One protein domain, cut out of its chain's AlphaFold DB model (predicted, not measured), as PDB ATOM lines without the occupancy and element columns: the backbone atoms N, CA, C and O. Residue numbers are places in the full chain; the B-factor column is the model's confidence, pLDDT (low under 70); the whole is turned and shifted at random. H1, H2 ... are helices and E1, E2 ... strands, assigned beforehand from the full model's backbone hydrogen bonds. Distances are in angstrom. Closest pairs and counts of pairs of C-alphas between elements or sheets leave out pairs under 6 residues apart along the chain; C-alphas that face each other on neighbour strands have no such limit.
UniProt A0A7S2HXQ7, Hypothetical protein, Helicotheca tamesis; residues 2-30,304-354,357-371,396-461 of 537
ATOM      1  N   VAL A   2     175.567 226.919 226.816       31.33
ATOM      2  CA  VAL A   2     175.705 227.761 228.033       31.33
ATOM      3  C   VAL A   2     174.950 227.230 229.273       31.33
ATOM      4  O   VAL A   2     175.493 227.259 230.376       31.33
ATOM      5  N   CYS A   3     173.753 226.643 229.125       26.17
ATOM      6  CA  CYS A   3     173.028 226.035 230.260       26.17
ATOM      7  C   CYS A   3     173.679 224.741 230.792       26.17
ATOM      8  O   CYS A   3     173.641 224.484 231.992       26.17
ATOM      9  N   ARG A   4     174.347 223.957 229.931       29.00
ATOM     10  CA  ARG A   4     175.047 222.716 230.326       29.00
ATOM     11  C   ARG A   4     176.325 223.022 231.125       29.00
ATOM     12  O   ARG A   4     176.710 222.253 231.998       29.00
ATOM     13  N   GLN A   5     176.938 224.178 230.870       30.88
ATOM     14  CA  GLN A   5     178.133 224.663 231.565       30.88
ATOM     15  C   GLN A   5     177.809 225.250 232.952       30.88
ATOM     16  O   GLN A   5     178.581 225.064 233.887       30.88
ATOM     17  N   ARG A   6     176.624 225.863 233.116       30.52
ATOM     18  CA  ARG A   6     176.124 226.404 234.399       30.52
ATOM     19  C   ARG A   6     175.760 225.330 235.435       30.52
ATOM     20  O   ARG A   6     175.942 225.558 236.626       30.52
ATOM     21  N   ASN A   7     175.285 224.160 235.001       29.69
ATOM     22  CA  ASN A   7     174.981 223.050 235.918       29.69
ATOM     23  C   ASN A   7     176.241 222.284 236.366       29.69
ATOM     24  O   ASN A   7     176.287 221.782 237.486       29.69
ATOM     25  N   ARG A   8     177.299 222.252 235.542       37.31
ATOM     26  CA  ARG A   8     178.577 221.592 235.873       37.31
ATOM     27  C   ARG A   8     179.381 222.348 236.936       37.31
ATOM     28  O   ARG A   8     179.921 221.726 237.844       37.31
ATOM     29  N   THR A   9     179.393 223.681 236.889       37.50
ATOM     30  CA  THR A   9     180.034 224.505 237.930       37.50
ATOM     31  C   THR A   9     179.312 224.426 239.274       37.50
ATOM     32  O   THR A   9     179.965 224.469 240.313       37.50
ATOM     33  N   ARG A  10     177.984 224.237 239.280       36.56
ATOM     34  CA  ARG A  10     177.200 224.043 240.512       36.56
ATOM     35  C   ARG A  10     177.505 222.717 241.211       36.56
ATOM     36  O   ARG A  10     177.638 222.718 242.427       36.56
ATOM     37  N   MET A  11     177.686 221.624 240.469       35.50
ATOM     38  CA  MET A  11     178.041 220.316 241.043       35.50
ATOM     39  C   MET A  11     179.490 220.250 241.541       35.50
ATOM     40  O   MET A  11     179.731 219.737 242.627       35.50
ATOM     41  N   ALA A  12     180.450 220.817 240.803       38.88
ATOM     42  CA  ALA A  12     181.835 220.905 241.273       38.88
ATOM     43  C   ALA A  12     181.939 221.763 242.547       38.88
ATOM     44  O   ALA A  12     182.594 221.370 243.507       38.88
ATOM     45  N   ALA A  13     181.211 222.886 242.603       40.12
ATOM     46  CA  ALA A  13     181.084 223.676 243.823       40.12
ATOM     47  C   ALA A  13     180.372 222.903 244.943       40.12
ATOM     48  O   ALA A  13     180.764 223.046 246.093       40.12
ATOM     49  N   ALA A  14     179.376 222.066 244.630       41.03
ATOM     50  CA  ALA A  14     178.672 221.250 245.616       41.03
ATOM     51  C   ALA A  14     179.528 220.127 246.194       41.03
ATOM     52  O   ALA A  14     179.390 219.811 247.365       41.03
ATOM     53  N   VAL A  15     180.447 219.563 245.415       44.06
ATOM     54  CA  VAL A  15     181.407 218.556 245.875       44.06
ATOM     55  C   VAL A  15     182.517 219.199 246.691       44.06
ATOM     56  O   VAL A  15     182.842 218.693 247.757       44.06
ATOM     57  N   THR A  16     183.096 220.310 246.231       48.53
ATOM     58  CA  THR A  16     184.111 221.039 247.008       48.53
ATOM     59  C   THR A  16     183.506 221.577 248.300       48.53
ATOM     60  O   THR A  16     184.130 221.486 249.353       48.53
ATOM     61  N   ALA A  17     182.259 222.051 248.247       49.50
ATOM     62  CA  ALA A  17     181.479 222.365 249.429       49.50
ATOM     63  C   ALA A  17     181.220 221.103 250.247       49.50
ATOM     64  O   ALA A  17     181.550 221.135 251.403       49.50
ATOM     65  N   MET A  18     180.752 219.974 249.713       53.38
ATOM     66  CA  MET A  18     180.560 218.735 250.489       53.38
ATOM     67  C   MET A  18     181.853 218.229 251.128       53.38
ATOM     68  O   MET A  18     181.802 217.743 252.243       53.38
ATOM     69  N   ALA A  19     183.005 218.362 250.480       52.25
ATOM     70  CA  ALA A  19     184.295 217.997 251.050       52.25
ATOM     71  C   ALA A  19     184.717 218.986 252.147       52.25
ATOM     72  O   ALA A  19     185.163 218.559 253.206       52.25
ATOM     73  N   SER A  20     184.507 220.291 251.939       48.56
ATOM     74  CA  SER A  20     184.729 221.329 252.954       48.56
ATOM     75  C   SER A  20     183.736 221.223 254.116       48.56
ATOM     76  O   SER A  20     184.128 221.399 255.256       48.56
ATOM     77  N   ILE A  21     182.475 220.901 253.842       56.84
ATOM     78  CA  ILE A  21     181.373 220.683 254.779       56.84
ATOM     79  C   ILE A  21     181.675 219.410 255.550       56.84
ATOM     80  O   ILE A  21     181.736 219.474 256.759       56.84
ATOM     81  N   MET A  22     181.960 218.280 254.902       53.94
ATOM     82  CA  MET A  22     182.335 217.044 255.590       53.94
ATOM     83  C   MET A  22     183.587 217.245 256.443       53.94
ATOM     84  O   MET A  22     183.564 216.834 257.594       53.94
ATOM     85  N   MET A  23     184.623 217.938 255.959       51.12
ATOM     86  CA  MET A  23     185.801 218.302 256.764       51.12
ATOM     87  C   MET A  23     185.431 219.194 257.958       51.12
ATOM     88  O   MET A  23     185.768 218.864 259.090       51.12
ATOM     89  N   SER A  24     184.679 220.279 257.753       46.19
ATOM     90  CA  SER A  24     184.238 221.178 258.827       46.19
ATOM     91  C   SER A  24     183.280 220.498 259.811       46.19
ATOM     92  O   SER A  24     183.359 220.750 261.006       46.19
ATOM     93  N   CYS A  25     182.420 219.591 259.355       46.28
ATOM     94  CA  CYS A  25     181.469 218.834 260.171       46.28
ATOM     95  C   CYS A  25     182.166 217.710 260.944       46.28
ATOM     96  O   CYS A  25     181.842 217.481 262.108       46.28
ATOM     97  N   LEU A  26     183.175 217.065 260.345       47.22
ATOM     98  CA  LEU A  26     184.086 216.140 261.022       47.22
ATOM     99  C   LEU A  26     184.870 216.864 262.124       47.22
ATOM    100  O   LEU A  26     184.995 216.315 263.216       47.22
ATOM    101  N   ILE A  27     185.325 218.098 261.874       42.62
ATOM    102  CA  ILE A  27     186.004 218.961 262.856       42.62
ATOM    103  C   ILE A  27     185.040 219.432 263.959       42.62
ATOM    104  O   ILE A  27     185.385 219.411 265.132       42.62
ATOM    105  N   ILE A  28     183.805 219.813 263.632       40.41
ATOM    106  CA  ILE A  28     182.807 220.241 264.628       40.41
ATOM    107  C   ILE A  28     182.342 219.059 265.498       40.41
ATOM    108  O   ILE A  28     182.104 219.222 266.698       40.41
ATOM    109  N   SER A  29     182.273 217.850 264.933       38.06
ATOM    110  CA  SER A  29     181.950 216.630 265.678       38.06
ATOM    111  C   SER A  29     183.047 216.216 266.671       38.06
ATOM    112  O   SER A  29     182.731 215.479 267.604       38.06
ATOM    113  N   THR A  30     184.305 216.667 266.530       36.84
ATOM    114  CA  THR A  30     185.397 216.286 267.454       36.84
ATOM    115  C   THR A  30     185.279 216.931 268.832       36.84
ATOM    116  O   THR A  30     185.770 216.369 269.804       36.84
ATOM    117  N   ARG A 304     182.395 208.293 262.995       91.06
ATOM    118  CA  ARG A 304     182.494 209.327 261.958       91.06
ATOM    119  C   ARG A 304     182.206 208.779 260.565       91.06
ATOM    120  O   ARG A 304     181.539 209.443 259.779       91.06
ATOM    121  N   ASP A 305     182.667 207.565 260.285       93.75
ATOM    122  CA  ASP A 305     182.449 206.912 258.996       93.75
ATOM    123  C   ASP A 305     180.964 206.540 258.834       93.75
ATOM    124  O   ASP A 305     180.379 206.777 257.780       93.75
ATOM    125  N   LEU A 306     180.314 206.069 259.907       93.38
ATOM    126  CA  LEU A 306     178.878 205.776 259.928       93.38
ATOM    127  C   LEU A 306     178.025 207.039 259.733       93.38
ATOM    128  O   LEU A 306     177.085 207.037 258.940       93.38
ATOM    129  N   VAL A 307     178.365 208.137 260.417       92.69
ATOM    130  CA  VAL A 307     177.692 209.436 260.239       92.69
ATOM    131  C   VAL A 307     177.902 209.967 258.822       92.69
ATOM    132  O   VAL A 307     176.938 210.401 258.197       92.69
ATOM    133  N   GLY A 308     179.121 209.880 258.282       92.06
ATOM    134  CA  GLY A 308     179.419 210.278 256.905       92.06
ATOM    135  C   GLY A 308     178.610 209.479 255.880       92.06
ATOM    136  O   GLY A 308     178.024 210.057 254.968       92.06
ATOM    137  N   ALA A 309     178.495 208.163 256.065       94.88
ATOM    138  CA  ALA A 309     177.668 207.299 255.228       94.88
ATOM    139  C   ALA A 309     176.179 207.683 255.278       94.88
ATOM    140  O   ALA A 309     175.540 207.832 254.236       94.88
ATOM    141  N   ARG A 310     175.633 207.899 256.483       94.88
ATOM    142  CA  ARG A 310     174.243 208.348 256.670       94.88
ATOM    143  C   ARG A 310     173.990 209.701 256.025       94.88
ATOM    144  O   ARG A 310     172.980 209.875 255.355       94.88
ATOM    145  N   PHE A 311     174.914 210.638 256.202       93.00
ATOM    146  CA  PHE A 311     174.826 211.963 255.610       93.00
ATOM    147  C   PHE A 311     174.753 211.879 254.078       93.00
ATOM    148  O   PHE A 311     173.832 212.426 253.476       93.00
ATOM    149  N   LEU A 312     175.644 211.104 253.453       90.50
ATOM    150  CA  LEU A 312     175.670 210.923 251.999       90.50
ATOM    151  C   LEU A 312     174.404 210.257 251.439       90.50
ATOM    152  O   LEU A 312     173.967 210.615 250.349       90.50
ATOM    153  N   LEU A 313     173.797 209.310 252.163       91.25
ATOM    154  CA  LEU A 313     172.525 208.699 251.746       91.25
ATOM    155  C   LEU A 313     171.293 209.551 252.067       91.25
ATOM    156  O   LEU A 313     170.248 209.381 251.429       91.25
ATOM    157  N   GLY A 314     171.387 210.392 253.095       89.75
ATOM    158  CA  GLY A 314     170.319 211.269 253.558       89.75
ATOM    159  C   GLY A 314     170.134 212.493 252.665       89.75
ATOM    160  O   GLY A 314     169.009 212.958 252.516       89.75
ATOM    161  N   MET A 315     171.206 212.969 252.022       87.50
ATOM    162  CA  MET A 315     171.197 214.105 251.094       87.50
ATOM    163  C   MET A 315     170.504 213.774 249.762       87.50
ATOM    164  O   MET A 315     171.135 213.659 248.711       87.50
ATOM    165  N   LYS A 316     169.183 213.599 249.795       83.38
ATOM    166  CA  LYS A 316     168.375 213.312 248.602       83.38
ATOM    167  C   LYS A 316     167.756 214.565 248.002       83.38
ATOM    168  O   LYS A 316     167.505 214.581 246.797       83.38
ATOM    169  N   GLN A 317     167.466 215.580 248.815       83.56
ATOM    170  CA  GLN A 317     166.776 216.771 248.340       83.56
ATOM    171  C   GLN A 317     167.801 217.844 247.948       83.56
ATOM    172  O   GLN A 317     168.741 218.099 248.698       83.56
ATOM    173  N   PRO A 318     167.635 218.509 246.789       81.88
ATOM    174  CA  PRO A 318     168.479 219.646 246.416       81.88
ATOM    175  C   PRO A 318     168.470 220.760 247.474       81.88
ATOM    176  O   PRO A 318     169.492 221.412 247.692       81.88
ATOM    177  N   ASP A 319     167.336 220.927 248.156       89.62
ATOM    178  CA  ASP A 319     167.134 221.937 249.192       89.62
ATOM    179  C   ASP A 319     168.013 221.687 250.426       89.62
ATOM    180  O   ASP A 319     168.530 222.653 250.981       89.62
ATOM    181  N   ASP A 320     168.270 220.418 250.787       88.31
ATOM    182  CA  ASP A 320     169.142 220.027 251.912       88.31
ATOM    183  C   ASP A 320     170.553 220.616 251.757       88.31
ATOM    184  O   ASP A 320     171.220 221.001 252.721       88.31
ATOM    185  N   PHE A 321     171.037 220.682 250.513       84.50
ATOM    186  CA  PHE A 321     172.343 221.253 250.223       84.50
ATOM    187  C   PHE A 321     172.322 222.781 250.325       84.50
ATOM    188  O   PHE A 321     173.275 223.381 250.824       84.50
ATOM    189  N   GLU A 322     171.249 223.432 249.870       88.69
ATOM    190  CA  GLU A 322     171.128 224.887 249.953       88.69
ATOM    191  C   GLU A 322     170.968 225.384 251.391       88.69
ATOM    192  O   GLU A 322     171.562 226.402 251.746       88.69
ATOM    193  N   THR A 323     170.185 224.694 252.220       89.94
ATOM    194  CA  THR A 323     169.987 225.031 253.639       89.94
ATOM    195  C   THR A 323     171.285 224.886 254.420       89.94
ATOM    196  O   THR A 323     171.693 225.823 255.111       89.94
ATOM    197  N   LEU A 324     171.985 223.764 254.247       88.88
ATOM    198  CA  LEU A 324     173.266 223.512 254.897       88.88
ATOM    199  C   LEU A 324     174.328 224.522 254.457       88.88
ATOM    200  O   LEU A 324     175.049 225.083 255.284       88.88
ATOM    201  N   ARG A 325     174.386 224.810 253.154       89.12
ATOM    202  CA  ARG A 325     175.283 225.824 252.607       89.12
ATOM    203  C   ARG A 325     174.993 227.208 253.186       89.12
ATOM    204  O   ARG A 325     175.933 227.879 253.597       89.12
ATOM    205  N   LYS A 326     173.724 227.627 253.253       91.75
ATOM    206  CA  LYS A 326     173.324 228.922 253.836       91.75
ATOM    207  C   LYS A 326     173.722 229.018 255.308       91.75
ATOM    208  O   LYS A 326     174.290 230.033 255.698       91.75
ATOM    209  N   ALA A 327     173.487 227.968 256.096       89.44
ATOM    210  CA  ALA A 327     173.892 227.931 257.501       89.44
ATOM    211  C   ALA A 327     175.413 228.099 257.655       89.44
ATOM    212  O   ALA A 327     175.877 228.875 258.487       89.44
ATOM    213  N   MET A 328     176.199 227.441 256.798       85.88
ATOM    214  CA  MET A 328     177.659 227.556 256.830       85.88
ATOM    215  C   MET A 328     178.185 228.902 256.327       85.88
ATOM    216  O   MET A 328     179.097 229.452 256.936       85.88
ATOM    217  N   GLU A 329     177.601 229.470 255.270       91.62
ATOM    218  CA  GLU A 329     177.942 230.818 254.787       91.62
ATOM    219  C   GLU A 329     177.612 231.896 255.837       91.62
ATOM    220  O   GLU A 329     178.319 232.894 255.947       91.62
ATOM    221  N   GLN A 330     176.577 231.674 256.653       92.06
ATOM    222  CA  GLN A 330     176.176 232.561 257.751       92.06
ATOM    223  C   GLN A 330     176.934 232.304 259.061       92.06
ATOM    224  O   GLN A 330     176.673 232.985 260.051       92.06
ATOM    225  N   SER A 331     177.876 231.353 259.088       90.56
ATOM    226  CA  SER A 331     178.558 230.898 260.312       90.56
ATOM    227  C   SER A 331     177.604 230.414 261.424       90.56
ATOM    228  O   SER A 331     177.978 230.404 262.597       90.56
ATOM    229  N   ASP A 332     176.385 229.983 261.081       92.00
ATOM    230  CA  ASP A 332     175.425 229.391 262.021       92.00
ATOM    231  C   ASP A 332     175.768 227.913 262.260       92.00
ATOM    232  O   ASP A 332     175.246 226.999 261.613       92.00
ATOM    233  N   ILE A 333     176.691 227.680 263.197       89.75
ATOM    234  CA  ILE A 333     177.180 226.341 263.557       89.75
ATOM    235  C   ILE A 333     176.037 225.450 264.061       89.75
ATOM    236  O   ILE A 333     175.990 224.264 263.728       89.75
ATOM    237  N   ASP A 334     175.112 225.994 264.851       90.94
ATOM    238  CA  ASP A 334     174.019 225.213 265.436       90.94
ATOM    239  C   ASP A 334     172.926 224.911 264.406       90.94
ATOM    240  O   ASP A 334     172.372 223.809 264.396       90.94
ATOM    241  N   GLY A 335     172.653 225.845 263.490       91.75
ATOM    242  CA  GLY A 335     171.847 225.597 262.297       91.75
ATOM    243  C   GLY A 335     172.421 224.475 261.440       91.75
ATOM    244  O   GLY A 335     171.709 223.515 261.144       91.75
ATOM    245  N   ALA A 336     173.718 224.536 261.122       89.19
ATOM    246  CA  ALA A 336     174.392 223.497 260.349       89.19
ATOM    247  C   ALA A 336     174.321 222.131 261.053       89.19
ATOM    248  O   ALA A 336     173.944 221.142 260.430       89.19
ATOM    249  N   LYS A 337     174.592 222.070 262.367       89.25
ATOM    250  CA  LYS A 337     174.474 220.836 263.166       89.25
ATOM    251  C   LYS A 337     173.067 220.246 263.139       89.25
ATOM    252  O   LYS A 337     172.929 219.040 262.948       89.25
ATOM    253  N   ARG A 338     172.030 221.071 263.334       92.62
ATOM    254  CA  ARG A 338     170.628 220.616 263.288       92.62
ATOM    255  C   ARG A 338     170.278 220.038 261.927       92.62
ATOM    256  O   ARG A 338     169.624 219.001 261.862       92.62
ATOM    257  N   GLU A 339     170.743 220.680 260.863       92.00
ATOM    258  CA  GLU A 339     170.473 220.224 259.507       92.00
ATOM    259  C   GLU A 339     171.204 218.918 259.182       92.00
ATOM    260  O   GLU A 339     170.595 217.980 258.677       92.00
ATOM    261  N   ILE A 340     172.479 218.799 259.566       90.62
ATOM    262  CA  ILE A 340     173.238 217.545 259.442       90.62
ATOM    263  C   ILE A 340     172.542 216.425 260.207       90.62
ATOM    264  O   ILE A 340     172.370 215.338 259.665       90.62
ATOM    265  N   GLN A 341     172.118 216.684 261.445       92.31
ATOM    266  CA  GLN A 341     171.431 215.690 262.263       92.31
ATOM    267  C   GLN A 341     170.127 215.236 261.598       92.31
ATOM    268  O   GLN A 341     169.899 214.037 261.463       92.31
ATOM    269  N   ARG A 342     169.323 216.177 261.084       94.56
ATOM    270  CA  ARG A 342     168.099 215.867 260.334       94.56
ATOM    271  C   ARG A 342     168.385 214.979 259.122       94.56
ATOM    272  O   ARG A 342     167.677 213.998 258.911       94.56
ATOM    273  N   ILE A 343     169.411 215.309 258.337       93.31
ATOM    274  CA  ILE A 343     169.824 214.528 257.161       93.31
ATOM    275  C   ILE A 343     170.262 213.116 257.583       93.31
ATOM    276  O   ILE A 343     169.839 212.126 256.985       93.31
ATOM    277  N   VAL A 344     171.074 213.009 258.637       93.19
ATOM    278  CA  VAL A 344     171.585 211.740 259.178       93.19
ATOM    279  C   VAL A 344     170.448 210.847 259.683       93.19
ATOM    280  O   VAL A 344     170.449 209.648 259.397       93.19
ATOM    281  N   ASP A 345     169.459 211.415 260.373       92.31
ATOM    282  CA  ASP A 345     168.304 210.686 260.913       92.31
ATOM    283  C   ASP A 345     167.357 210.189 259.809       92.31
ATOM    284  O   ASP A 345     166.718 209.142 259.941       92.31
ATOM    285  N   GLN A 346     167.302 210.897 258.679       91.94
ATOM    286  CA  GLN A 346     166.515 210.510 257.506       91.94
ATOM    287  C   GLN A 346     167.203 209.455 256.625       91.94
ATOM    288  O   GLN A 346     166.587 208.953 255.677       91.94
ATOM    289  N   SER A 347     168.448 209.071 256.932       92.12
ATOM    290  CA  SER A 347     169.188 208.084 256.145       92.12
ATOM    291  C   SER A 347     168.424 206.751 256.032       92.12
ATOM    292  O   SER A 347     167.965 206.199 257.044       92.12
ATOM    293  N   PRO A 348     168.297 206.181 254.817       92.50
ATOM    294  CA  PRO A 348     167.672 204.877 254.604       92.50
ATOM    295  C   PRO A 348     168.550 203.689 255.034       92.50
ATOM    296  O   PRO A 348     168.027 202.586 255.153       92.50
ATOM    297  N   GLY A 349     169.855 203.885 255.252       91.44
ATOM    298  CA  GLY A 349     170.803 202.817 255.594       91.44
ATOM    299  C   GLY A 349     171.802 203.225 256.675       91.44
ATOM    300  O   GLY A 349     171.801 204.376 257.124       91.44
ATOM    301  N   PHE A 350     172.657 202.283 257.078       93.38
ATOM    302  CA  PHE A 350     173.692 202.477 258.103       93.38
ATOM    303  C   PHE A 350     173.135 202.833 259.490       93.38
ATOM    304  O   PHE A 350     173.777 203.551 260.249       93.38
ATOM    305  N   ARG A 351     171.924 202.379 259.835       91.19
ATOM    306  CA  ARG A 351     171.230 202.666 261.103       91.19
ATOM    307  C   ARG A 351     171.751 201.833 262.270       91.19
ATOM    308  O   ARG A 351     171.742 202.325 263.402       91.19
ATOM    309  N   ALA A 352     172.219 200.615 262.017       89.38
ATOM    310  CA  ALA A 352     172.766 199.765 263.059       89.38
ATOM    311  C   ALA A 352     174.143 200.286 263.512       89.38
ATOM    312  O   ALA A 352     174.944 200.735 262.693       89.38
ATOM    313  N   PRO A 353     174.456 200.231 264.819       87.81
ATOM    314  CA  PRO A 353     175.754 200.672 265.332       87.81
ATOM    315  C   PRO A 353     176.874 199.641 265.109       87.81
ATOM    316  O   PRO A 353     178.020 199.893 265.470       87.81
ATOM    317  N   TYR A 354     176.551 198.469 264.562       91.19
ATOM    318  CA  TYR A 354     177.481 197.381 264.274       91.19
ATOM    319  C   TYR A 354     177.037 196.626 263.019       91.19
ATOM    320  O   TYR A 354     175.868 196.674 262.644       91.19
ATOM    321  N   ILE A 357     178.948 198.133 257.869       95.75
ATOM    322  CA  ILE A 357     180.253 198.755 257.602       95.75
ATOM    323  C   ILE A 357     180.229 199.485 256.251       95.75
ATOM    324  O   ILE A 357     180.162 198.816 255.213       95.75
ATOM    325  N   PRO A 358     180.297 200.829 256.227       96.94
ATOM    326  CA  PRO A 358     180.308 201.579 254.980       96.94
ATOM    327  C   PRO A 358     181.648 201.448 254.256       96.94
ATOM    328  O   PRO A 358     182.716 201.574 254.854       96.94
ATOM    329  N   VAL A 359     181.576 201.242 252.943       97.31
ATOM    330  CA  VAL A 359     182.710 201.264 252.023       97.31
ATOM    331  C   VAL A 359     182.443 202.321 250.960       97.31
ATOM    332  O   VAL A 359     181.466 202.255 250.212       97.31
ATOM    333  N   PHE A 360     183.325 203.309 250.904       96.25
ATOM    334  CA  PHE A 360     183.251 204.437 249.990       96.25
ATOM    335  C   PHE A 360     184.143 204.173 248.783       96.25
ATOM    336  O   PHE A 360     185.286 203.738 248.935       96.25
ATOM    337  N   LEU A 361     183.652 204.450 247.581       94.50
ATOM    338  CA  LEU A 361     184.436 204.268 246.365       94.50
ATOM    339  C   LEU A 361     184.147 205.365 245.345       94.50
ATOM    340  O   LEU A 361     183.027 205.862 245.236       94.50
ATOM    341  N   MET A 362     185.167 205.726 244.575       91.62
ATOM    342  CA  MET A 362     185.044 206.666 243.466       91.62
ATOM    343  C   MET A 362     185.443 205.977 242.174       91.62
ATOM    344  O   MET A 362     186.611 205.655 241.960       91.62
ATOM    345  N   SER A 363     184.466 205.773 241.292       87.44
ATOM    346  CA  SER A 363     184.643 204.978 240.073       87.44
ATOM    347  C   SER A 363     185.669 205.563 239.100       87.44
ATOM    348  O   SER A 363     186.203 204.817 238.281       87.44
ATOM    349  N   GLN A 364     185.989 206.859 239.197       86.12
ATOM    350  CA  GLN A 364     187.000 207.514 238.359       86.12
ATOM    351  C   GLN A 364     188.431 207.395 238.901       86.12
ATOM    352  O   GLN A 364     189.379 207.653 238.164       86.12
ATOM    353  N   MET A 365     188.614 207.026 240.171       88.38
ATOM    354  CA  MET A 365     189.948 206.956 240.764       88.38
ATOM    355  C   MET A 365     190.622 205.627 240.465       88.38
ATOM    356  O   MET A 365     190.017 204.560 240.587       88.38
ATOM    357  N   ARG A 366     191.903 205.689 240.108       89.06
ATOM    358  CA  ARG A 366     192.770 204.521 239.986       89.06
ATOM    359  C   ARG A 366     194.081 204.777 240.712       89.06
ATOM    360  O   ARG A 366     194.616 205.883 240.680       89.06
ATOM    361  N   ILE A 367     194.584 203.742 241.365       86.25
ATOM    362  CA  ILE A 367     195.897 203.732 242.004       86.25
ATOM    363  C   ILE A 367     196.772 202.695 241.315       86.25
ATOM    364  O   ILE A 367     196.275 201.674 240.845       86.25
ATOM    365  N   GLN A 368     198.073 202.941 241.257       82.81
ATOM    366  CA  GLN A 368     199.029 201.948 240.783       82.81
ATOM    367  C   GLN A 368     199.905 201.530 241.956       82.81
ATOM    368  O   GLN A 368     200.314 202.361 242.770       82.81
ATOM    369  N   ARG A 369     200.184 200.229 242.066       75.31
ATOM    370  CA  ARG A 369     201.164 199.749 243.038       75.31
ATOM    371  C   ARG A 369     202.530 200.253 242.581       75.31
ATOM    372  O   ARG A 369     202.982 199.895 241.496       75.31
ATOM    373  N   ARG A 370     203.171 201.090 243.398       68.44
ATOM    374  CA  ARG A 370     204.544 201.524 243.141       68.44
ATOM    375  C   ARG A 370     205.441 200.286 243.204       68.44
ATOM    376  O   ARG A 370     205.508 199.633 244.243       68.44
ATOM    377  N   GLN A 371     206.098 199.949 242.098       60.53
ATOM    378  CA  GLN A 371     207.172 198.963 242.114       60.53
ATOM    379  C   GLN A 371     208.363 199.600 242.829       60.53
ATOM    380  O   GLN A 371     208.987 200.527 242.317       60.53
ATOM    381  N   PRO A 396     196.216 199.322 236.869       87.44
ATOM    382  CA  PRO A 396     195.462 200.307 237.631       87.44
ATOM    383  C   PRO A 396     194.400 199.613 238.487       87.44
ATOM    384  O   PRO A 396     193.552 198.891 237.971       87.44
ATOM    385  N   MET A 397     194.417 199.877 239.790       91.19
ATOM    386  CA  MET A 397     193.487 199.300 240.757       91.19
ATOM    387  C   MET A 397     192.457 200.332 241.222       91.19
ATOM    388  O   MET A 397     192.755 201.523 241.322       91.19
ATOM    389  N   LEU A 398     191.243 199.880 241.527       93.44
ATOM    390  CA  LEU A 398     190.174 200.693 242.108       93.44
ATOM    391  C   LEU A 398     190.314 200.720 243.641       93.44
ATOM    392  O   LEU A 398     190.240 199.660 244.273       93.44
ATOM    393  N   PRO A 399     190.513 201.900 244.259       95.25
ATOM    394  CA  PRO A 399     190.541 202.011 245.709       95.25
ATOM    395  C   PRO A 399     189.126 201.965 246.305       95.25
ATOM    396  O   PRO A 399     188.222 202.681 245.869       95.25
ATOM    397  N   LEU A 400     188.962 201.147 247.340       96.88
ATOM    398  CA  LEU A 400     187.812 201.120 248.241       96.88
ATOM    399  C   LEU A 400     188.254 201.655 249.598       96.88
ATOM    400  O   LEU A 400     189.276 201.221 250.116       96.88
ATOM    401  N   PHE A 401     187.499 202.558 250.203       96.44
ATOM    402  CA  PHE A 401     187.879 203.202 251.456       96.44
ATOM    403  C   PHE A 401     186.897 202.839 252.562       96.44
ATOM    404  O   PHE A 401     185.690 202.956 252.379       96.44
ATOM    405  N   LEU A 402     187.401 202.467 253.738       96.06
ATOM    406  CA  LEU A 402     186.568 202.273 254.935       96.06
ATOM    407  C   LEU A 402     186.274 203.579 255.685       96.06
ATOM    408  O   LEU A 402     185.574 203.578 256.693       96.06
ATOM    409  N   SER A 403     186.813 204.699 255.198       94.38
ATOM    410  CA  SER A 403     186.654 206.012 255.806       94.38
ATOM    411  C   SER A 403     186.471 207.100 254.746       94.38
ATOM    412  O   SER A 403     187.275 207.167 253.806       94.38
ATOM    413  N   PRO A 404     185.469 207.993 254.886       92.12
ATOM    414  CA  PRO A 404     185.282 209.090 253.956       92.12
ATOM    415  C   PRO A 404     186.428 210.102 254.062       92.12
ATOM    416  O   PRO A 404     186.748 210.733 253.061       92.12
ATOM    417  N   LYS A 405     187.104 210.225 255.218       90.25
ATOM    418  CA  LYS A 405     188.292 211.081 255.357       90.25
ATOM    419  C   LYS A 405     189.422 210.617 254.438       90.25
ATOM    420  O   LYS A 405     189.841 211.383 253.577       90.25
ATOM    421  N   THR A 406     189.855 209.359 254.562       91.88
ATOM    422  CA  THR A 406     190.931 208.794 253.723       91.88
ATOM    423  C   THR A 406     190.600 208.916 252.239       91.88
ATOM    424  O   THR A 406     191.457 209.247 251.423       91.88
ATOM    425  N   MET A 407     189.336 208.686 251.891       93.56
ATOM    426  CA  MET A 407     188.844 208.849 250.531       93.56
ATOM    427  C   MET A 407     188.985 210.297 250.031       93.56
ATOM    428  O   MET A 407     189.471 210.519 248.924       93.56
ATOM    429  N   ILE A 408     188.539 211.279 250.818       90.50
ATOM    430  CA  ILE A 408     188.615 212.704 250.472       90.50
ATOM    431  C   ILE A 408     190.077 213.148 250.339       90.50
ATOM    432  O   ILE A 408     190.421 213.844 249.384       90.50
ATOM    433  N   ASP A 409     190.948 212.710 251.246       91.12
ATOM    434  CA  ASP A 409     192.378 213.023 251.204       91.12
ATOM    435  C   ASP A 409     193.021 212.459 249.923       91.12
ATOM    436  O   ASP A 409     193.705 213.183 249.189       91.12
ATOM    437  N   ALA A 410     192.715 211.201 249.584       90.88
ATOM    438  CA  ALA A 410     193.158 210.572 248.342       90.88
ATOM    439  C   ALA A 410     192.599 211.284 247.097       90.88
ATOM    440  O   ALA A 410     193.312 211.448 246.105       90.88
ATOM    441  N   TYR A 411     191.350 211.755 247.144       90.19
ATOM    442  CA  TYR A 411     190.734 212.526 246.064       90.19
ATOM    443  C   TYR A 411     191.438 213.862 245.831       90.19
ATOM    444  O   TYR A 411     191.761 214.215 244.697       90.19
ATOM    445  N   PHE A 412     191.713 214.616 246.896       89.88
ATOM    446  CA  PHE A 412     192.419 215.885 246.774       89.88
ATOM    447  C   PHE A 412     193.852 215.690 246.294       89.88
ATOM    448  O   PHE A 412     194.334 216.481 245.481       89.88
ATOM    449  N   HIS A 413     194.522 214.630 246.746       89.25
ATOM    450  CA  HIS A 413     195.823 214.255 246.210       89.25
ATOM    451  C   HIS A 413     195.734 213.951 244.707       89.25
ATOM    452  O   HIS A 413     196.489 214.519 243.918       89.25
ATOM    453  N   PHE A 414     194.746 213.155 244.293       87.81
ATOM    454  CA  PHE A 414     194.468 212.875 242.888       87.81
ATOM    455  C   PHE A 414     194.225 214.153 242.075       87.81
ATOM    456  O   PHE A 414     194.805 214.311 241.006       87.81
ATOM    457  N   LEU A 415     193.437 215.113 242.567       87.44
ATOM    458  CA  LEU A 415     193.202 216.381 241.863       87.44
ATOM    459  C   LEU A 415     194.474 217.223 241.692       87.44
ATOM    460  O   LEU A 415     194.622 217.911 240.676       87.44
ATOM    461  N   LYS A 416     195.388 217.177 242.670       89.12
ATOM    462  CA  LYS A 416     196.676 217.882 242.611       89.12
ATOM    463  C   LYS A 416     197.590 217.285 241.538       89.12
ATOM    464  O   LYS A 416     198.199 218.049 240.789       89.12
ATOM    465  N   THR A 417     197.649 215.955 241.434       86.81
ATOM    466  CA  THR A 417     198.525 215.242 240.486       86.81
ATOM    467  C   THR A 417     197.912 215.062 239.095       86.81
ATOM    468  O   THR A 417     198.632 214.841 238.124       86.81
ATOM    469  N   SER A 418     196.590 215.188 238.963       83.69
ATOM    470  CA  SER A 418     195.895 214.942 237.699       83.69
ATOM    471  C   SER A 418     196.000 216.104 236.692       83.69
ATOM    472  O   SER A 418     195.959 217.279 237.082       83.69
ATOM    473  N   PRO A 419     196.047 215.812 235.371       85.88
ATOM    474  CA  PRO A 419     195.978 216.801 234.315       85.88
ATOM    475  C   PRO A 419     194.671 217.581 234.381       85.88
ATOM    476  O   PRO A 419     193.648 217.119 234.894       85.88
ATOM    477  N   ALA A 420     194.713 218.783 233.807       85.50
ATOM    478  CA  ALA A 420     193.657 219.786 233.902       85.50
ATOM    479  C   ALA A 420     192.259 219.275 233.504       85.50
ATOM    480  O   ALA A 420     191.261 219.770 234.024       85.50
ATOM    481  N   GLN A 421     192.178 218.261 232.639       83.06
ATOM    482  CA  GLN A 421     190.918 217.643 232.220       83.06
ATOM    483  C   GLN A 421     190.126 217.007 233.377       83.06
ATOM    484  O   GLN A 421     188.898 217.081 233.388       83.06
ATOM    485  N   PHE A 422     190.798 216.461 234.394       79.25
ATOM    486  CA  PHE A 422     190.127 215.835 235.540       79.25
ATOM    487  C   PHE A 422     189.760 216.831 236.637       79.25
ATOM    488  O   PHE A 422     188.838 216.573 237.403       79.25
ATOM    489  N   ARG A 423     190.400 218.007 236.673       80.25
ATOM    490  CA  ARG A 423     190.159 219.026 237.712       80.25
ATOM    491  C   ARG A 423     188.727 219.560 237.729       80.25
ATOM    492  O   ARG A 423     188.258 220.013 238.765       80.25
ATOM    493  N   ASN A 424     188.043 219.498 236.589       80.56
ATOM    494  CA  ASN A 424     186.667 219.971 236.438       80.56
ATOM    495  C   ASN A 424     185.626 218.843 236.494       80.56
ATOM    496  O   ASN A 424     184.432 219.112 236.349       80.56
ATOM    497  N   THR A 425     186.058 217.591 236.647       79.88
ATOM    498  CA  THR A 425     185.144 216.448 236.700       79.88
ATOM    499  C   THR A 425     184.632 216.293 238.126       79.88
ATOM    500  O   THR A 425     185.416 216.231 239.067       79.88
ATOM    501  N   ALA A 426     183.309 216.262 238.294       79.62
ATOM    502  CA  ALA A 426     182.713 215.988 239.594       79.62
ATOM    503  C   ALA A 426     182.948 214.509 239.960       79.62
ATOM    504  O   ALA A 426     182.710 213.645 239.111       79.62
ATOM    505  N   PRO A 427     183.390 214.200 241.189       83.75
ATOM    506  CA  PRO A 427     183.586 212.834 241.625       83.75
ATOM    507  C   PRO A 427     182.242 212.124 241.707       83.75
ATOM    508  O   PRO A 427     181.262 212.649 242.242       83.75
ATOM    509  N   THR A 428     182.208 210.903 241.196       88.44
ATOM    510  CA  THR A 428     181.068 210.006 241.361       88.44
ATOM    511  C   THR A 428     181.351 209.093 242.537       88.44
ATOM    512  O   THR A 428     182.053 208.090 242.412       88.44
ATOM    513  N   LEU A 429     180.811 209.481 243.688       90.44
ATOM    514  CA  LEU A 429     180.883 208.711 244.916       90.44
ATOM    515  C   LEU A 429     179.823 207.611 244.910       90.44
ATOM    516  O   LEU A 429     178.643 207.881 244.695       90.44
ATOM    517  N   GLN A 430     180.244 206.384 245.181       92.88
ATOM    518  CA  GLN A 430     179.354 205.273 245.479       92.88
ATOM    519  C   GLN A 430     179.622 204.783 246.900       92.88
ATOM    520  O   GLN A 430     180.748 204.828 247.402       92.88
ATOM    521  N   LEU A 431     178.555 204.330 247.546       95.00
ATOM    522  CA  LEU A 431     178.573 203.820 248.904       95.00
ATOM    523  C   LEU A 431     177.981 202.418 248.887       95.00
ATOM    524  O   LEU A 431     176.840 202.225 248.469       95.00
ATOM    525  N   VAL A 432     178.770 201.452 249.334       95.69
ATOM    526  CA  VAL A 432     178.395 200.039 249.379       95.69
ATOM    527  C   VAL A 432     178.696 199.518 250.776       95.69
ATOM    528  O   VAL A 432     179.584 200.015 251.460       95.69
ATOM    529  N   GLU A 433     177.933 198.541 251.238       96.12
ATOM    530  CA  GLU A 433     178.205 197.900 252.519       96.12
ATOM    531  C   GLU A 433     179.228 196.776 252.353       96.12
ATOM    532  O   GLU A 433     179.171 196.024 251.379       96.12
ATOM    533  N   LEU A 434     180.149 196.635 253.310       96.12
ATOM    534  CA  LEU A 434     181.241 195.665 253.226       96.12
ATOM    535  C   LEU A 434     180.744 194.234 252.990       96.12
ATOM    536  O   LEU A 434     181.334 193.529 252.178       96.12
ATOM    537  N   HIS A 435     179.653 193.813 253.643       94.06
ATOM    538  CA  HIS A 435     179.121 192.459 253.451       94.06
ATOM    539  C   HIS A 435     178.719 192.202 251.995       94.06
ATOM    540  O   HIS A 435     179.004 191.131 251.476       94.06
ATOM    541  N   LYS A 436     178.142 193.204 251.316       94.81
ATOM    542  CA  LYS A 436     177.736 193.101 249.907       94.81
ATOM    543  C   LYS A 436     178.941 193.023 248.992       94.81
ATOM    544  O   LYS A 436     178.911 192.303 248.008       94.81
ATOM    545  N   ILE A 437     180.012 193.747 249.318       95.94
ATOM    546  CA  ILE A 437     181.269 193.646 248.569       95.94
ATOM    547  C   ILE A 437     181.839 192.235 248.689       95.94
ATOM    548  O   ILE A 437     182.233 191.658 247.683       95.94
ATOM    549  N   VAL A 438     181.857 191.667 249.897       95.31
ATOM    550  CA  VAL A 438     182.344 190.298 250.107       95.31
ATOM    551  C   VAL A 438     181.450 189.279 249.398       95.31
ATOM    552  O   VAL A 438     181.969 188.398 248.723       95.31
ATOM    553  N   GLU A 439     180.129 189.427 249.472       94.56
ATOM    554  CA  GLU A 439     179.167 188.604 248.726       94.56
ATOM    555  C   GLU A 439     179.408 188.696 247.210       94.56
ATOM    556  O   GLU A 439     179.517 187.681 246.527       94.56
ATOM    557  N   MET A 440     179.604 189.903 246.674       95.75
ATOM    558  CA  MET A 440     179.942 190.101 245.263       95.75
ATOM    559  C   MET A 440     181.287 189.471 244.880       95.75
ATOM    560  O   MET A 440     181.433 189.028 243.746       95.75
ATOM    561  N   MET A 441     182.267 189.418 245.787       96.38
ATOM    562  CA  MET A 441     183.538 188.723 245.546       96.38
ATOM    563  C   MET A 441     183.367 187.200 245.476       96.38
ATOM    564  O   MET A 441     184.160 186.537 244.813       96.38
ATOM    565  N   GLN A 442     182.354 186.644 246.145       95.38
ATOM    566  CA  GLN A 442     182.063 185.204 246.170       95.38
ATOM    567  C   GLN A 442     181.276 184.723 244.940       95.38
ATOM    568  O   GLN A 442     181.119 183.517 244.738       95.38
ATOM    569  N   HIS A 443     180.800 185.642 244.102       96.25
ATOM    570  CA  HIS A 443     180.001 185.348 242.917       96.25
ATOM    571  C   HIS A 443     180.633 185.925 241.646       96.25
ATOM    572  O   HIS A 443     181.545 186.749 241.692       96.25
ATOM    573  N   GLU A 444     180.163 185.464 240.486       95.31
ATOM    574  CA  GLU A 444     180.531 186.088 239.215       95.31
ATOM    575  C   GLU A 444     180.001 187.529 239.181       95.31
ATOM    576  O   GLU A 444     178.833 187.780 239.483       95.31
ATOM    577  N   SER A 445     180.864 188.483 238.831       94.50
ATOM    578  CA  SER A 445     180.567 189.915 238.936       94.50
ATOM    579  C   SER A 445     181.083 190.676 237.719       94.50
ATOM    580  O   SER A 445     182.106 190.322 237.136       94.50
ATOM    581  N   GLU A 446     180.401 191.759 237.339       91.81
ATOM    582  CA  GLU A 446     180.882 192.697 236.309       91.81
ATOM    583  C   GLU A 446     182.145 193.457 236.774       91.81
ATOM    584  O   GLU A 446     182.877 194.027 235.965       91.81
ATOM    585  N   MET A 447     182.425 193.457 238.083       91.44
ATOM    586  CA  MET A 447     183.582 194.106 238.694       91.44
ATOM    587  C   MET A 447     184.706 193.103 238.962       91.44
ATOM    588  O   MET A 447     184.523 192.134 239.698       91.44
ATOM    589  N   ASP A 448     185.898 193.374 238.427       93.44
ATOM    590  CA  ASP A 448     187.087 192.570 238.711       93.44
ATOM    591  C   ASP A 448     187.703 192.932 240.068       93.44
ATOM    592  O   ASP A 448     188.511 193.858 240.197       93.44
ATOM    593  N   PHE A 449     187.348 192.168 241.098       95.19
ATOM    594  CA  PHE A 449     187.863 192.366 242.452       95.19
ATOM    595  C   PHE A 449     189.357 192.053 242.610       95.19
ATOM    596  O   PHE A 449     189.959 192.445 243.613       95.19
ATOM    597  N   ARG A 450     190.006 191.421 241.621       94.00
ATOM    598  CA  ARG A 450     191.470 191.236 241.631       94.00
ATOM    599  C   ARG A 450     192.187 192.574 241.491       94.00
ATOM    600  O   ARG A 450     193.215 192.783 242.136       94.00
ATOM    601  N   ASN A 451     191.571 193.516 240.782       93.06
ATOM    602  CA  ASN A 451     192.057 194.877 240.573       93.06
ATOM    603  C   ASN A 451     191.478 195.883 241.580       93.06
ATOM    604  O   ASN A 451     191.342 197.070 241.290       93.06
ATOM    605  N   VAL A 452     191.142 195.420 242.783       93.88
ATOM    606  CA  VAL A 452     190.623 196.248 243.874       93.88
ATOM    607  C   VAL A 452     191.576 196.232 245.063       93.88
ATOM    608  O   VAL A 452     192.201 195.207 245.358       93.88
ATOM    609  N   VAL A 453     191.675 197.370 245.755       93.38
ATOM    610  CA  VAL A 453     192.438 197.524 247.002       93.38
ATOM    611  C   VAL A 453     191.563 198.188 248.053       93.38
ATOM    612  O   VAL A 453     190.977 199.236 247.793       93.38
ATOM    613  N   LEU A 454     191.505 197.592 249.243       94.62
ATOM    614  CA  LEU A 454     190.787 198.137 250.387       94.62
ATOM    615  C   LEU A 454     191.743 198.951 251.269       94.62
ATOM    616  O   LEU A 454     192.776 198.452 251.705       94.62
ATOM    617  N   PHE A 455     191.390 200.203 251.529       93.19
ATOM    618  CA  PHE A 455     192.113 201.108 252.411       93.19
ATOM    619  C   PHE A 455     191.507 201.052 253.814       93.19
ATOM    620  O   PHE A 455     190.280 201.172 253.950       93.19
ATOM    621  N   PRO A 456     192.344 200.891 254.855       88.62
ATOM    622  CA  PRO A 456     191.882 200.806 256.230       88.62
ATOM    623  C   PRO A 456     191.185 202.098 256.674       88.62
ATOM    624  O   PRO A 456     191.337 203.164 256.067       88.62
ATOM    625  N   ALA A 457     190.398 201.991 257.745       82.69
ATOM    626  CA  ALA A 457     189.745 203.146 258.346       82.69
ATOM    627  C   ALA A 457     190.790 204.151 258.859       82.69
ATOM    628  O   ALA A 457     191.864 203.762 259.321       82.69
ATOM    629  N   ALA A 458     190.473 205.444 258.781       78.62
ATOM    630  CA  ALA A 458     191.361 206.489 259.269       78.62
ATOM    631  C   ALA A 458     191.530 206.395 260.793       78.62
ATOM    632  O   ALA A 458     190.566 206.196 261.542       78.62
ATOM    633  N   THR A 459     192.749 206.620 261.272       76.00
ATOM    634  CA  THR A 459     193.022 206.866 262.687       76.00
ATOM    635  C   THR A 459     192.643 208.304 263.023       76.00
ATOM    636  O   THR A 459     193.460 209.213 262.972       76.00
ATOM    637  N   TYR A 460     191.378 208.532 263.371       58.97
ATOM    638  CA  TYR A 460     190.918 209.829 263.866       58.97
ATOM    639  C   TYR A 460     191.418 210.060 265.304       58.97
ATOM    640  O   TYR A 460     190.646 209.901 266.249       58.97
ATOM    641  N   GLY A 461     192.701 210.368 265.495       49.72
ATOM    642  CA  GLY A 461     193.255 210.488 266.849       49.72
ATOM    643  C   GLY A 461     194.625 211.141 266.995       49.72
ATOM    644  O   GLY A 461     194.934 211.572 268.096       49.72
TER     645      GLY A 461
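What this domain is: This is residues 2 to 30, 304 to 354, 357 to 371 and 396 to 461 of the 537 residues of the protein "Hypothetical protein" of Helicotheca tamesis (UniProt A0A7S2HXQ7). A small, strongly twisted sheet of four strands has two helices, H2 and H5, packed over one face, and the short helix H7 only grazes it. Beyond H2 the helical hairpin of H3 and H4 extends the body, and the long helix H1 passes near H2, H3, H4 and H5 without touching them, its residues 2 to 7 sticking out. The printed part has 161 residues with seven named helices and four named strands, in the order H1 H2 H3 H4 E1 E2 H5 H6 E3 H7 E4; the sheet is mixed, in the order E3, E1, E2, E4, and the class is mixed, helices and strands. The whole is compact, with a radius of gyration of the C-alphas of 16.7 A and spans of 47, 43 and 32 A.

Where its parts are: Start in the sheet: find C-alpha 358 at (180.308, 201.579, 254.980), where E1 begins, residues 358 to 362, 13.4 A long. Beside it are E3, residues 429 to 433, 13.5 A, and E2, residues 398 to 401, 9.9 A; E4, residues 452 to 455, 9.9 A, ends at C-alpha 455 at (192.113, 201.108, 252.411). Look next at H2, residues 304 to 314, 14.9 A, and H5, residues 404 to 417, 19.9 A. H7, residues 434 to 442, spans 12.6 A, and H6, residues 420 to 423, is short. H3, residues 318 to 329, spans 16.9 A, and H4, residues 333 to 345, 18.2 A. H1, residues 2 to 30, begins at C-alpha 2 at (175.705, 227.761, 228.033) and runs 42.2 A.

How they stand to each other: In the sheet, look first at E3 and E1, antiparallel at 150 degrees, with N 361 and O 430 2.9 A apart, within hydrogen-bond range. E1 and E2 are antiparallel at 145 degrees, with N 360 and O 401 at 2.8 A. E2 and E4 are parallel at 26 degrees, with N 455 and O 400 at 2.7 A. H2 and H5 are on one face, making two layers, helices on one face of a sheet. H5, at a height over the sheet of 9.2 A, lies over E2 and runs along the strands, at 0 degrees to E2 on the local plane. H2, at a height of 9.3 A, lies over E1 and only just over E3, where 3 of its C-alphas fall, and runs slantwise to the strands. H7 only grazes the sheet with residues 434 to 437. Two split strand-helix-strand units, strands running the same way with others between them, have right-handed crossovers: E2, H5 H6, E3 and E3, H7, E4. Outward from the sheet, H2 and H4 touch, about perpendicular at 75 degrees, closest at the C-alphas of Phe 311 and Val 344, 4.8 A. H3 and H4 form a hairpin at a shallow tilt of 26 degrees, opposite ways, closest at the C-alphas of Ala 327 and Ala 336, 5.3 A. H1 touches no helix; it is close to but not clearly touching H5, with the C-alphas of Ala 19 and Ile 408 closest at 6.9 A. H6 and H7 are apart. Every O i to N i+4 pair is within hydrogen-bond range in H2, H3, H4, H5 and H7; in H1 23 of 25 are, and H6 is too short for such a pair.

The domain as a whole: The two C-alphas farthest apart, those of Gln 330 and Glu 444, are 50.2 A apart. Three cuts interrupt the printed part: residues 31 to 303, with 9.3 A between C-alphas 30 and 304; residues 355 to 356, with 7.4 A between C-alphas 354 and 357; and residues 372 to 395, with 12.6 A between C-alphas 371 and 396. Of the links that are printed whole, H7 to E4 is short and the others are tight. Residues 2 to 7 and 416 to 421 stand free. The mean pLDDT of the printed part is 80.9; under 70 are residues 2 to 30, 370 to 371 and 460 to 461, and H1 has a mean of 41.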